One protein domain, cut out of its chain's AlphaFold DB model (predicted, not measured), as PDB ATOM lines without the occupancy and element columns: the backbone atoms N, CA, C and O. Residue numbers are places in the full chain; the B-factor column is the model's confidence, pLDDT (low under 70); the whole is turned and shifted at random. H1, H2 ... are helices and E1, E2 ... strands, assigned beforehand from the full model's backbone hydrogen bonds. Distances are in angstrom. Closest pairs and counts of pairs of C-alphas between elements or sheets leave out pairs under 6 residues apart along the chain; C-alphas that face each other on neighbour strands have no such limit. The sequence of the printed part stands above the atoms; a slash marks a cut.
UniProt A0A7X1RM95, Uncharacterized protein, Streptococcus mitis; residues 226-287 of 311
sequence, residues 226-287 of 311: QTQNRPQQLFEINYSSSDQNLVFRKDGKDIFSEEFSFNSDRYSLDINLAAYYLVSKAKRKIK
ATOM      1  N   GLN A 226     128.413  27.018  31.646       77.81
ATOM      2  CA  GLN A 226     129.247  28.172  31.288       77.81
ATOM      3  C   GLN A 226     130.509  27.774  30.513       77.81
ATOM      4  O   GLN A 226     131.052  28.546  29.724       77.81
ATOM      5  N   THR A 227     131.005  26.551  30.721       82.12
ATOM      6  CA  THR A 227     132.225  26.070  30.059       82.12
ATOM      7  C   THR A 227     131.934  25.419  28.707       82.12
ATOM      8  O   THR A 227     132.848  25.245  27.894       82.12
ATOM      9  N   GLN A 228     130.667  25.108  28.411       87.56
ATOM     10  CA  GLN A 228     130.280  24.434  27.176       87.56
ATOM     11  C   GLN A 228     130.463  25.365  25.974       87.56
ATOM     12  O   GLN A 228     129.714  26.320  25.796       87.56
ATOM     13  N   ASN A 229     131.451  25.070  25.121       89.19
ATOM     14  CA  ASN A 229     131.754  25.799  23.881       89.19
ATOM     15  C   ASN A 229     131.815  27.339  24.034       89.19
ATOM     16  O   ASN A 229     131.307  28.078  23.185       89.19
ATOM     17  N   ARG A 230     132.491  27.813  25.091       87.50
ATOM     18  CA  ARG A 230     132.638  29.239  25.443       87.50
ATOM     19  C   ARG A 230     132.928  30.187  24.261       87.50
ATOM     20  O   ARG A 230     132.260  31.210  24.178       87.50
ATOM     21  N   PRO A 231     133.817  29.871  23.289       89.50
ATOM     22  CA  PRO A 231     134.103  30.787  22.178       89.50
ATOM     23  C   PRO A 231     132.907  31.134  21.275       89.50
ATOM     24  O   PRO A 231     132.984  32.094  20.518       89.50
ATOM     25  N   GLN A 232     131.836  30.335  21.291       91.06
ATOM     26  CA  GLN A 232     130.626  30.561  20.483       91.06
ATOM     27  C   GLN A 232     129.378  30.771  21.343       91.06
ATOM     28  O   GLN A 232     128.259  30.803  20.823       91.06
ATOM     29  N   GLN A 233     129.564  30.896  22.655       91.25
ATOM     30  CA  GLN A 233     128.504  31.289  23.561       91.25
ATOM     31  C   GLN A 233     128.223  32.779  23.345       91.25
ATOM     32  O   GLN A 233     129.109  33.638  23.416       91.25
ATOM     33  N   LEU A 234     126.976  33.080  23.004       92.62
ATOM     34  CA  LEU A 234     126.515  34.442  22.820       92.62
ATOM     35  C   LEU A 234     126.268  35.079  24.187       92.62
ATOM     36  O   LEU A 234     126.913  36.089  24.476       92.62
ATOM     37  N   PHE A 235     125.417  34.440  24.996       92.44
ATOM     38  CA  PHE A 235     125.006  34.886  26.326       92.44
ATOM     39  C   PHE A 235     124.897  33.711  27.300       92.44
ATOM     40  O   PHE A 235     124.462  32.622  26.917       92.44
ATOM     41  N   GLU A 236     125.231  33.967  28.557       92.06
ATOM     42  CA  GLU A 236     124.709  33.226  29.706       92.06
ATOM     43  C   GLU A 236     123.456  33.966  30.185       92.06
ATOM     44  O   GLU A 236     123.456  35.193  30.253       92.06
ATOM     45  N   ILE A 237     122.376  33.242  30.457       92.38
ATOM     46  CA  ILE A 237     121.089  33.816  30.850       92.38
ATOM     47  C   ILE A 237     120.710  33.197  32.184       92.38
ATOM     48  O   ILE A 237     120.558  31.976  32.280       92.38
ATOM     49  N   ASN A 238     120.565  34.037  33.201       91.81
ATOM     50  CA  ASN A 238     120.210  33.633  34.549       91.81
ATOM     51  C   ASN A 238     118.899  34.284  34.967       91.81
ATOM     52  O   ASN A 238     118.666  35.459  34.695       91.81
ATOM     53  N   TYR A 239     118.062  33.518  35.647       92.12
ATOM     54  CA  TYR A 239     116.869  34.021  36.303       92.12
ATOM     55  C   TYR A 239     116.655  33.250  37.598       92.12
ATOM     56  O   TYR A 239     116.823  32.032  37.607       92.12
ATOM     57  N   SER A 240     116.251  33.949  38.653       89.50
ATOM     58  CA  SER A 240     115.771  33.329  39.883       89.50
ATOM     59  C   SER A 240     114.465  33.976  40.312       89.50
ATOM     60  O   SER A 240     114.338  35.199  40.320       89.50
ATOM     61  N   SER A 241     113.494  33.151  40.693       91.81
ATOM     62  CA  SER A 241     112.218  33.603  41.252       91.81
ATOM     63  C   SER A 241     112.361  34.354  42.583       91.81
ATOM     64  O   SER A 241     111.479  35.148  42.906       91.81
ATOM     65  N   SER A 242     113.451  34.147  43.339       88.56
ATOM     66  CA  SER A 242     113.731  34.928  44.554       88.56
ATOM     67  C   SER A 242     114.158  36.352  44.220       88.56
ATOM     68  O   SER A 242     113.721  37.299  44.870       88.56
ATOM     69  N   ASP A 243     114.984  36.486  43.184       89.69
ATOM     70  CA  ASP A 243     115.592  37.755  42.788       89.69
ATOM     71  C   ASP A 243     114.705  38.527  41.800       89.69
ATOM     72  O   ASP A 243     114.883  39.729  41.620       89.69
ATOM     73  N   GLN A 244     113.770  37.826  41.143       93.56
ATOM     74  CA  GLN A 244     112.851  38.326  40.112       93.56
ATOM     75  C   GLN A 244     113.550  39.163  39.038       93.56
ATOM     76  O   GLN A 244     113.013  40.143  38.529       93.56
ATOM     77  N   ASN A 245     114.767  38.766  38.676       93.25
ATOM     78  CA  ASN A 245     115.610  39.506  37.753       93.25
ATOM     79  C   ASN A 245     116.167  38.564  36.689       93.25
ATOM     80  O   ASN A 245     116.767  37.533  36.999       93.25
ATOM     81  N   LEU A 246     115.955  38.921  35.428       95.25
ATOM     82  CA  LEU A 246     116.493  38.226  34.271       95.25
ATOM     83  C   LEU A 246     117.803  38.901  33.871       95.25
ATOM     84  O   LEU A 246     117.801  40.052  33.446       95.25
ATOM     85  N   VAL A 247     118.919  38.184  33.976       94.50
ATOM     86  CA  VAL A 247     120.262  38.718  33.721       94.50
ATOM     87  C   VAL A 247     120.891  38.013  32.529       94.50
ATOM     88  O   VAL A 247     121.017  36.790  32.504       94.50
ATOM     89  N   PHE A 248     121.343  38.798  31.555       95.19
ATOM     90  CA  PHE A 248     122.167  38.342  30.444       95.19
ATOM     91  C   PHE A 248     123.617  38.719  30.724       95.19
ATOM     92  O   PHE A 248     123.936  39.887  30.968       95.19
ATOM     93  N   ARG A 249     124.512  37.736  30.637       92.25
ATOM     94  CA  ARG A 249     125.951  37.905  30.829       92.25
ATOM     95  C   ARG A 249     126.725  37.521  29.581       92.25
ATOM     96  O   ARG A 249     126.347  36.610  28.845       92.25
ATOM     97  N   LYS A 250     127.855  38.188  29.365       90.94
ATOM     98  CA  LYS A 250     128.864  37.788  28.383       90.94
ATOM     99  C   LYS A 250     130.254  37.922  28.985       90.94
ATOM    100  O   LYS A 250     130.591  38.962  29.543       90.94
ATOM    101  N   ASP A 251     131.045  36.856  28.888       85.94
ATOM    102  CA  ASP A 251     132.408  36.792  29.429       85.94
ATOM    103  C   ASP A 251     132.500  37.195  30.914       85.94
ATOM    104  O   ASP A 251     133.444  37.860  31.341       85.94
ATOM    105  N   GLY A 252     131.501  36.783  31.704       83.69
ATOM    106  CA  GLY A 252     131.411  37.068  33.138       83.69
ATOM    107  C   GLY A 252     130.963  38.490  33.493       83.69
ATOM    108  O   GLY A 252     131.070  38.872  34.654       83.69
ATOM    109  N   LYS A 253     130.486  39.280  32.522       90.50
ATOM    110  CA  LYS A 253     129.949  40.629  32.749       90.50
ATOM    111  C   LYS A 253     128.465  40.688  32.424       90.50
ATOM    112  O   LYS A 253     128.065  40.239  31.351       90.50
ATOM    113  N   ASP A 254     127.687  41.300  33.307       93.69
ATOM    114  CA  ASP A 254     126.284  41.623  33.063       93.69
ATOM    115  C   ASP A 254     126.208  42.670  31.941       93.69
ATOM    116  O   ASP A 254     126.845  43.724  32.006       93.69
ATOM    117  N   ILE A 255     125.478  42.350  30.874       96.50
ATOM    118  CA  ILE A 255     125.312  43.220  29.696       96.50
ATOM    119  C   ILE A 255     123.901  43.796  29.599       96.50
ATOM    120  O   ILE A 255     123.707  44.855  29.007       96.50
ATOM    121  N   PHE A 256     122.922  43.087  30.158       95.81
ATOM    122  CA  PHE A 256     121.526  43.481  30.210       95.81
ATOM    123  C   PHE A 256     120.872  42.783  31.399       95.81
ATOM    124  O   PHE A 256     121.147  41.611  31.662       95.81
ATOM    125  N   SER A 257     120.003  43.500  32.096       95.31
ATOM    126  CA  SER A 257     119.181  42.955  33.165       95.31
ATOM    127  C   SER A 257     117.804  43.598  33.122       95.31
ATOM    128  O   SER A 257     117.705  44.804  32.887       95.31
ATOM    129  N   GLU A 258     116.769  42.814  33.384       96.00
ATOM    130  CA  GLU A 258     115.386  43.274  33.424       96.00
ATOM    131  C   GLU A 258     114.656  42.620  34.595       96.00
ATOM    132  O   GLU A 258     114.738  41.406  34.792       96.00
ATOM    133  N   GLU A 259     113.913  43.425  35.353       96.31
ATOM    134  CA  GLU A 259     113.011  42.907  36.376       96.31
ATOM    135  C   GLU A 259     111.915  42.071  35.703       96.31
ATOM    136  O   GLU A 259     111.172  42.554  34.848       96.31
ATOM    137  N   PHE A 260     111.818  40.802  36.085       94.69
ATOM    138  CA  PHE A 260     110.858  39.856  35.542       94.69
ATOM    139  C   PHE A 260     110.070  39.225  36.690       94.69
ATOM    140  O   PHE A 260     110.521  38.285  37.358       94.69
ATOM    141  N   SER A 261     108.876  39.775  36.914       94.31
ATOM    142  CA  SER A 261     108.026  39.425  38.051       94.31
ATOM    143  C   SER A 261     107.640  37.947  38.059       94.31
ATOM    144  O   SER A 261     107.271  37.394  37.017       94.31
ATOM    145  N   PHE A 262     107.611  37.344  39.245       94.62
ATOM    146  CA  PHE A 262     107.140  35.977  39.443       94.62
ATOM    147  C   PHE A 262     106.121  35.891  40.566       94.62
ATOM    148  O   PHE A 262     106.381  36.263  41.706       94.62
ATOM    149  N   ASN A 263     104.947  35.370  40.214       91.38
ATOM    150  CA  ASN A 263     103.766  35.368  41.064       91.38
ATOM    151  C   ASN A 263     103.297  33.926  41.285       91.38
ATOM    152  O   ASN A 263     102.330  33.474  40.672       91.38
ATOM    153  N   SER A 264     104.008  33.191  42.137       91.38
ATOM    154  CA  SER A 264     103.584  31.876  42.620       91.38
ATOM    155  C   SER A 264     104.093  31.658  44.037       91.38
ATOM    156  O   SER A 264     105.270  31.848  44.318       91.38
ATOM    157  N   ASP A 265     103.201  31.229  44.920       89.31
ATOM    158  CA  ASP A 265     103.507  30.740  46.266       89.31
ATOM    159  C   ASP A 265     103.664  29.209  46.303       89.31
ATOM    160  O   ASP A 265     103.937  28.629  47.351       89.31
ATOM    161  N   ARG A 266     103.480  28.538  45.157       90.12
ATOM    162  CA  ARG A 266     103.451  27.071  45.057       90.12
ATOM    163  C   ARG A 266     104.779  26.444  44.661       90.12
ATOM    164  O   ARG A 266     104.967  25.255  44.895       90.12
ATOM    165  N   TYR A 267     105.642  27.192  43.981       90.12
ATOM    166  CA  TYR A 267     106.925  26.703  43.482       90.12
ATOM    167  C   TYR A 267     107.891  27.867  43.276       90.12
ATOM    168  O   TYR A 267     107.453  28.983  43.001       90.12
ATOM    169  N   SER A 268     109.187  27.584  43.364       89.81
ATOM    170  CA  SER A 268     110.262  28.459  42.903       89.81
ATOM    171  C   SER A 268     110.740  28.028  41.516       89.81
ATOM    172  O   SER A 268     110.500  26.904  41.067       89.81
ATOM    173  N   LEU A 269     111.393  28.946  40.812       90.81
ATOM    174  CA  LEU A 269     111.965  28.714  39.496       90.81
ATOM    175  C   LEU A 269     113.347  29.353  39.408       90.81
ATOM    176  O   LEU A 269     113.477  30.564  39.578       90.81
ATOM    177  N   ASP A 270     114.332  28.545  39.039       90.06
ATOM    178  CA  ASP A 270     115.680  28.984  38.702       90.06
ATOM    179  C   ASP A 270     116.014  28.545  37.277       90.06
ATOM    180  O   ASP A 270     115.754  27.411  36.864       90.06
ATOM    181  N   ILE A 271     116.572  29.465  36.498       90.38
ATOM    182  CA  ILE A 271     116.933  29.250  35.100       90.38
ATOM    183  C   ILE A 271     118.402  29.603  34.926       90.38
ATOM    184  O   ILE A 271     118.853  30.696  35.269       90.38
ATOM    185  N   ASN A 272     119.136  28.682  34.313       89.38
ATOM    186  CA  ASN A 272     120.486  28.910  33.833       89.38
ATOM    187  C   ASN A 272     120.585  28.359  32.408       89.38
ATOM    188  O   ASN A 272     120.451  27.154  32.187       89.38
ATOM    189  N   LEU A 273     120.754  29.249  31.432       91.31
ATOM    190  CA  LEU A 273     120.807  28.915  30.011       91.31
ATOM    191  C   LEU A 273     122.077  29.467  29.372       91.31
ATOM    192  O   LEU A 273     122.565  30.539  29.721       91.31
ATOM    193  N   ALA A 274     122.562  28.762  28.355       90.88
ATOM    194  CA  ALA A 274     123.583  29.258  27.449       90.88
ATOM    195  C   ALA A 274     122.991  29.373  26.044       90.88
ATOM    196  O   ALA A 274     122.551  28.383  25.452       90.88
ATOM    197  N   ALA A 275     122.984  30.590  25.509       92.69
ATOM    198  CA  ALA A 275     122.608  30.866  24.131       92.69
ATOM    199  C   ALA A 275     123.857  30.835  23.244       92.69
ATOM    200  O   ALA A 275     124.904  31.364  23.617       92.69
ATOM    201  N   TYR A 276     123.751  30.253  22.050       92.44
ATOM    202  CA  TYR A 276     124.893  30.051  21.156       92.44
ATOM    203  C   TYR A 276     124.643  30.601  19.757       92.44
ATOM    204  O   TYR A 276     123.550  30.463  19.214       92.44
ATOM    205  N   TYR A 277     125.706  31.103  19.130       91.50
ATOM    206  CA  TYR A 277     125.767  31.303  17.682       91.50
ATOM    207  C   TYR A 277     126.703  30.249  17.079       91.50
ATOM    208  O   TYR A 277     127.897  30.479  16.881       91.50
ATOM    209  N   LEU A 278     126.175  29.038  16.881       91.56
ATOM    210  CA  LEU A 278     126.984  27.892  16.466       91.56
ATOM    211  C   LEU A 278     127.310  27.940  14.975       91.56
ATOM    212  O   LEU A 278     126.418  27.951  14.129       91.56
ATOM    213  N   VAL A 279     128.597  27.841  14.647       90.81
ATOM    214  CA  VAL A 279     129.023  27.520  13.277       90.81
ATOM    215  C   VAL A 279     128.869  26.020  13.003       90.81
ATOM    216  O   VAL A 279     128.725  25.203  13.919       90.81
ATOM    217  N   SER A 280     128.930  25.628  11.728       87.56
ATOM    218  CA  SER A 280     128.788  24.225  11.318       87.56
ATOM    219  C   SER A 280     129.686  23.283  12.135       87.56
ATOM    220  O   SER A 280     130.869  23.546  12.358       87.56
ATOM    221  N   LYS A 281     129.104  22.169  12.598       85.75
ATOM    222  CA  LYS A 281     129.728  21.139  13.451       85.75
ATOM    223  C   LYS A 281     130.186  21.605  14.842       85.75
ATOM    224  O   LYS A 281     130.714  20.777  15.580       85.75
ATOM    225  N   ALA A 282     129.974  22.858  15.250       88.56
ATOM    226  CA  ALA A 282     130.418  23.335  16.563       88.56
ATOM    227  C   ALA A 282     129.650  22.715  17.738       88.56
ATOM    228  O   ALA A 282     130.215  22.596  18.821       88.56
ATOM    229  N   LYS A 283     128.421  22.228  17.503       90.50
ATOM    230  CA  LYS A 283     127.612  21.501  18.495       90.50
ATOM    231  C   LYS A 283     128.405  20.400  19.206       90.50
ATOM    232  O   LYS A 283     128.308  20.298  20.416       90.50
ATOM    233  N   ARG A 284     129.268  19.662  18.489       89.81
ATOM    234  CA  ARG A 284     130.094  18.561  19.035       89.81
ATOM    235  C   ARG A 284     131.041  18.962  20.178       89.81
ATOM    236  O   ARG A 284     131.625  18.094  20.805       89.81
ATOM    237  N   LYS A 285     131.260  20.267  20.385       90.31
ATOM    238  CA  LYS A 285     132.049  20.817  21.501       90.31
ATOM    239  C   LYS A 285     131.224  21.001  22.782       90.31
ATOM    240  O   LYS A 285     131.782  21.386  23.801       90.31
ATOM    241  N   ILE A 286     129.912  20.787  22.712       91.31
ATOM    242  CA  ILE A 286     128.984  20.779  23.843       91.31
ATOM    243  C   ILE A 286     128.768  19.322  24.237       91.31
ATOM    244  O   ILE A 286     128.544  18.486  23.357       91.31
ATOM    245  N   LYS A 287     128.843  19.029  25.537       90.62
ATOM    246  CA  LYS A 287     128.690  17.673  26.075       90.62
ATOM    247  C   LYS A 287     127.342  17.045  25.663       90.62
ATOM    248  O   LYS A 287     126.322  17.737  25.701       90.62
TER     249      LYS A 287
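AT A GLANCE: This is residues 226 to 287 of the 311 residues of an uncharacterized protein of Streptococcus mitis (UniProt A0A7X1RM95). One twisted, ribbon-like sheet of four antiparallel strands makes the body, with E1 and E2 inside and E3 and E4 at its edges. From the end of E3 a loop, residues 260 to 269, reaches out beyond one end of the sheet and returns to E4 at the other edge, while the short helix H1 lies beyond the opposite end and is not on the sheet. The printed part has 62 residues, with four named strands and one named helix in the order E1, E2, E3, E4, H1, and the sheet's order is E3, E2, E1, E4. The class is mostly strand; the whole is loose, with a radius of gyration of the C-alphas of 13.9 A, and elongated, spanning 43 by 24 by 15 A.

IN THESE COORDINATES: Start at C-alpha 226 and pass residues 226 to 232, which hold no named element. Find C-alpha 233 at (128.504, 31.289, 23.561); from there E1, residues 233 to 240, runs 20.8 A to C-alpha 240 at (115.771, 33.329, 39.883). E2, residues 245 to 250, covers 16.3 A, and E3, residues 253 to 259, covers 17.5 A. E4, residues 270 to 276, runs 19.8 A. H1, residues 282 to 285, is 5.8 A long and ends at C-alpha 285 at (132.049, 20.817, 21.501).

HOW THE PARTS SIT: Look first at E1 and E2, a hairpin over a tight link, antiparallel at 158 degrees, where N 247 and O 238 are 2.8 A apart, within hydrogen-bond range. Next, E2 and E3 form a second hairpin over a tight link, antiparallel at 161 degrees, with N 246 and O 258 at 2.8 A. E1, E2 and E3 are a meander, each strand the antiparallel neighbour of the one before. On the other side of E1 you find E4, antiparallel at 169 degrees, with N 237 and O 273 at 2.8 A and N 271 and O 239 at 2.8 A. E1 to E4 form a Greek key, a meander of three strands with the fourth the antiparallel neighbour of the first. E3 and E4 are apart. H1 is not on the sheet and is apart from E1, E2 and E3; it is too short for an O i to N i+4 pair, and its one O i to N i+3 pair is within range.

THE WHOLE: The two C-alphas farthest apart are those of Asp 265 and Ser 280, at 43.6 A, whereas those of Gln 226 and Lys 287 are 11.7 A apart. The printed part has no cut. The link from E3 to E4, 10 residues, is short, and the link from E4 to H1 is tight. The mean pLDDT of the printed part is 91.0, and no printed residue is under 70.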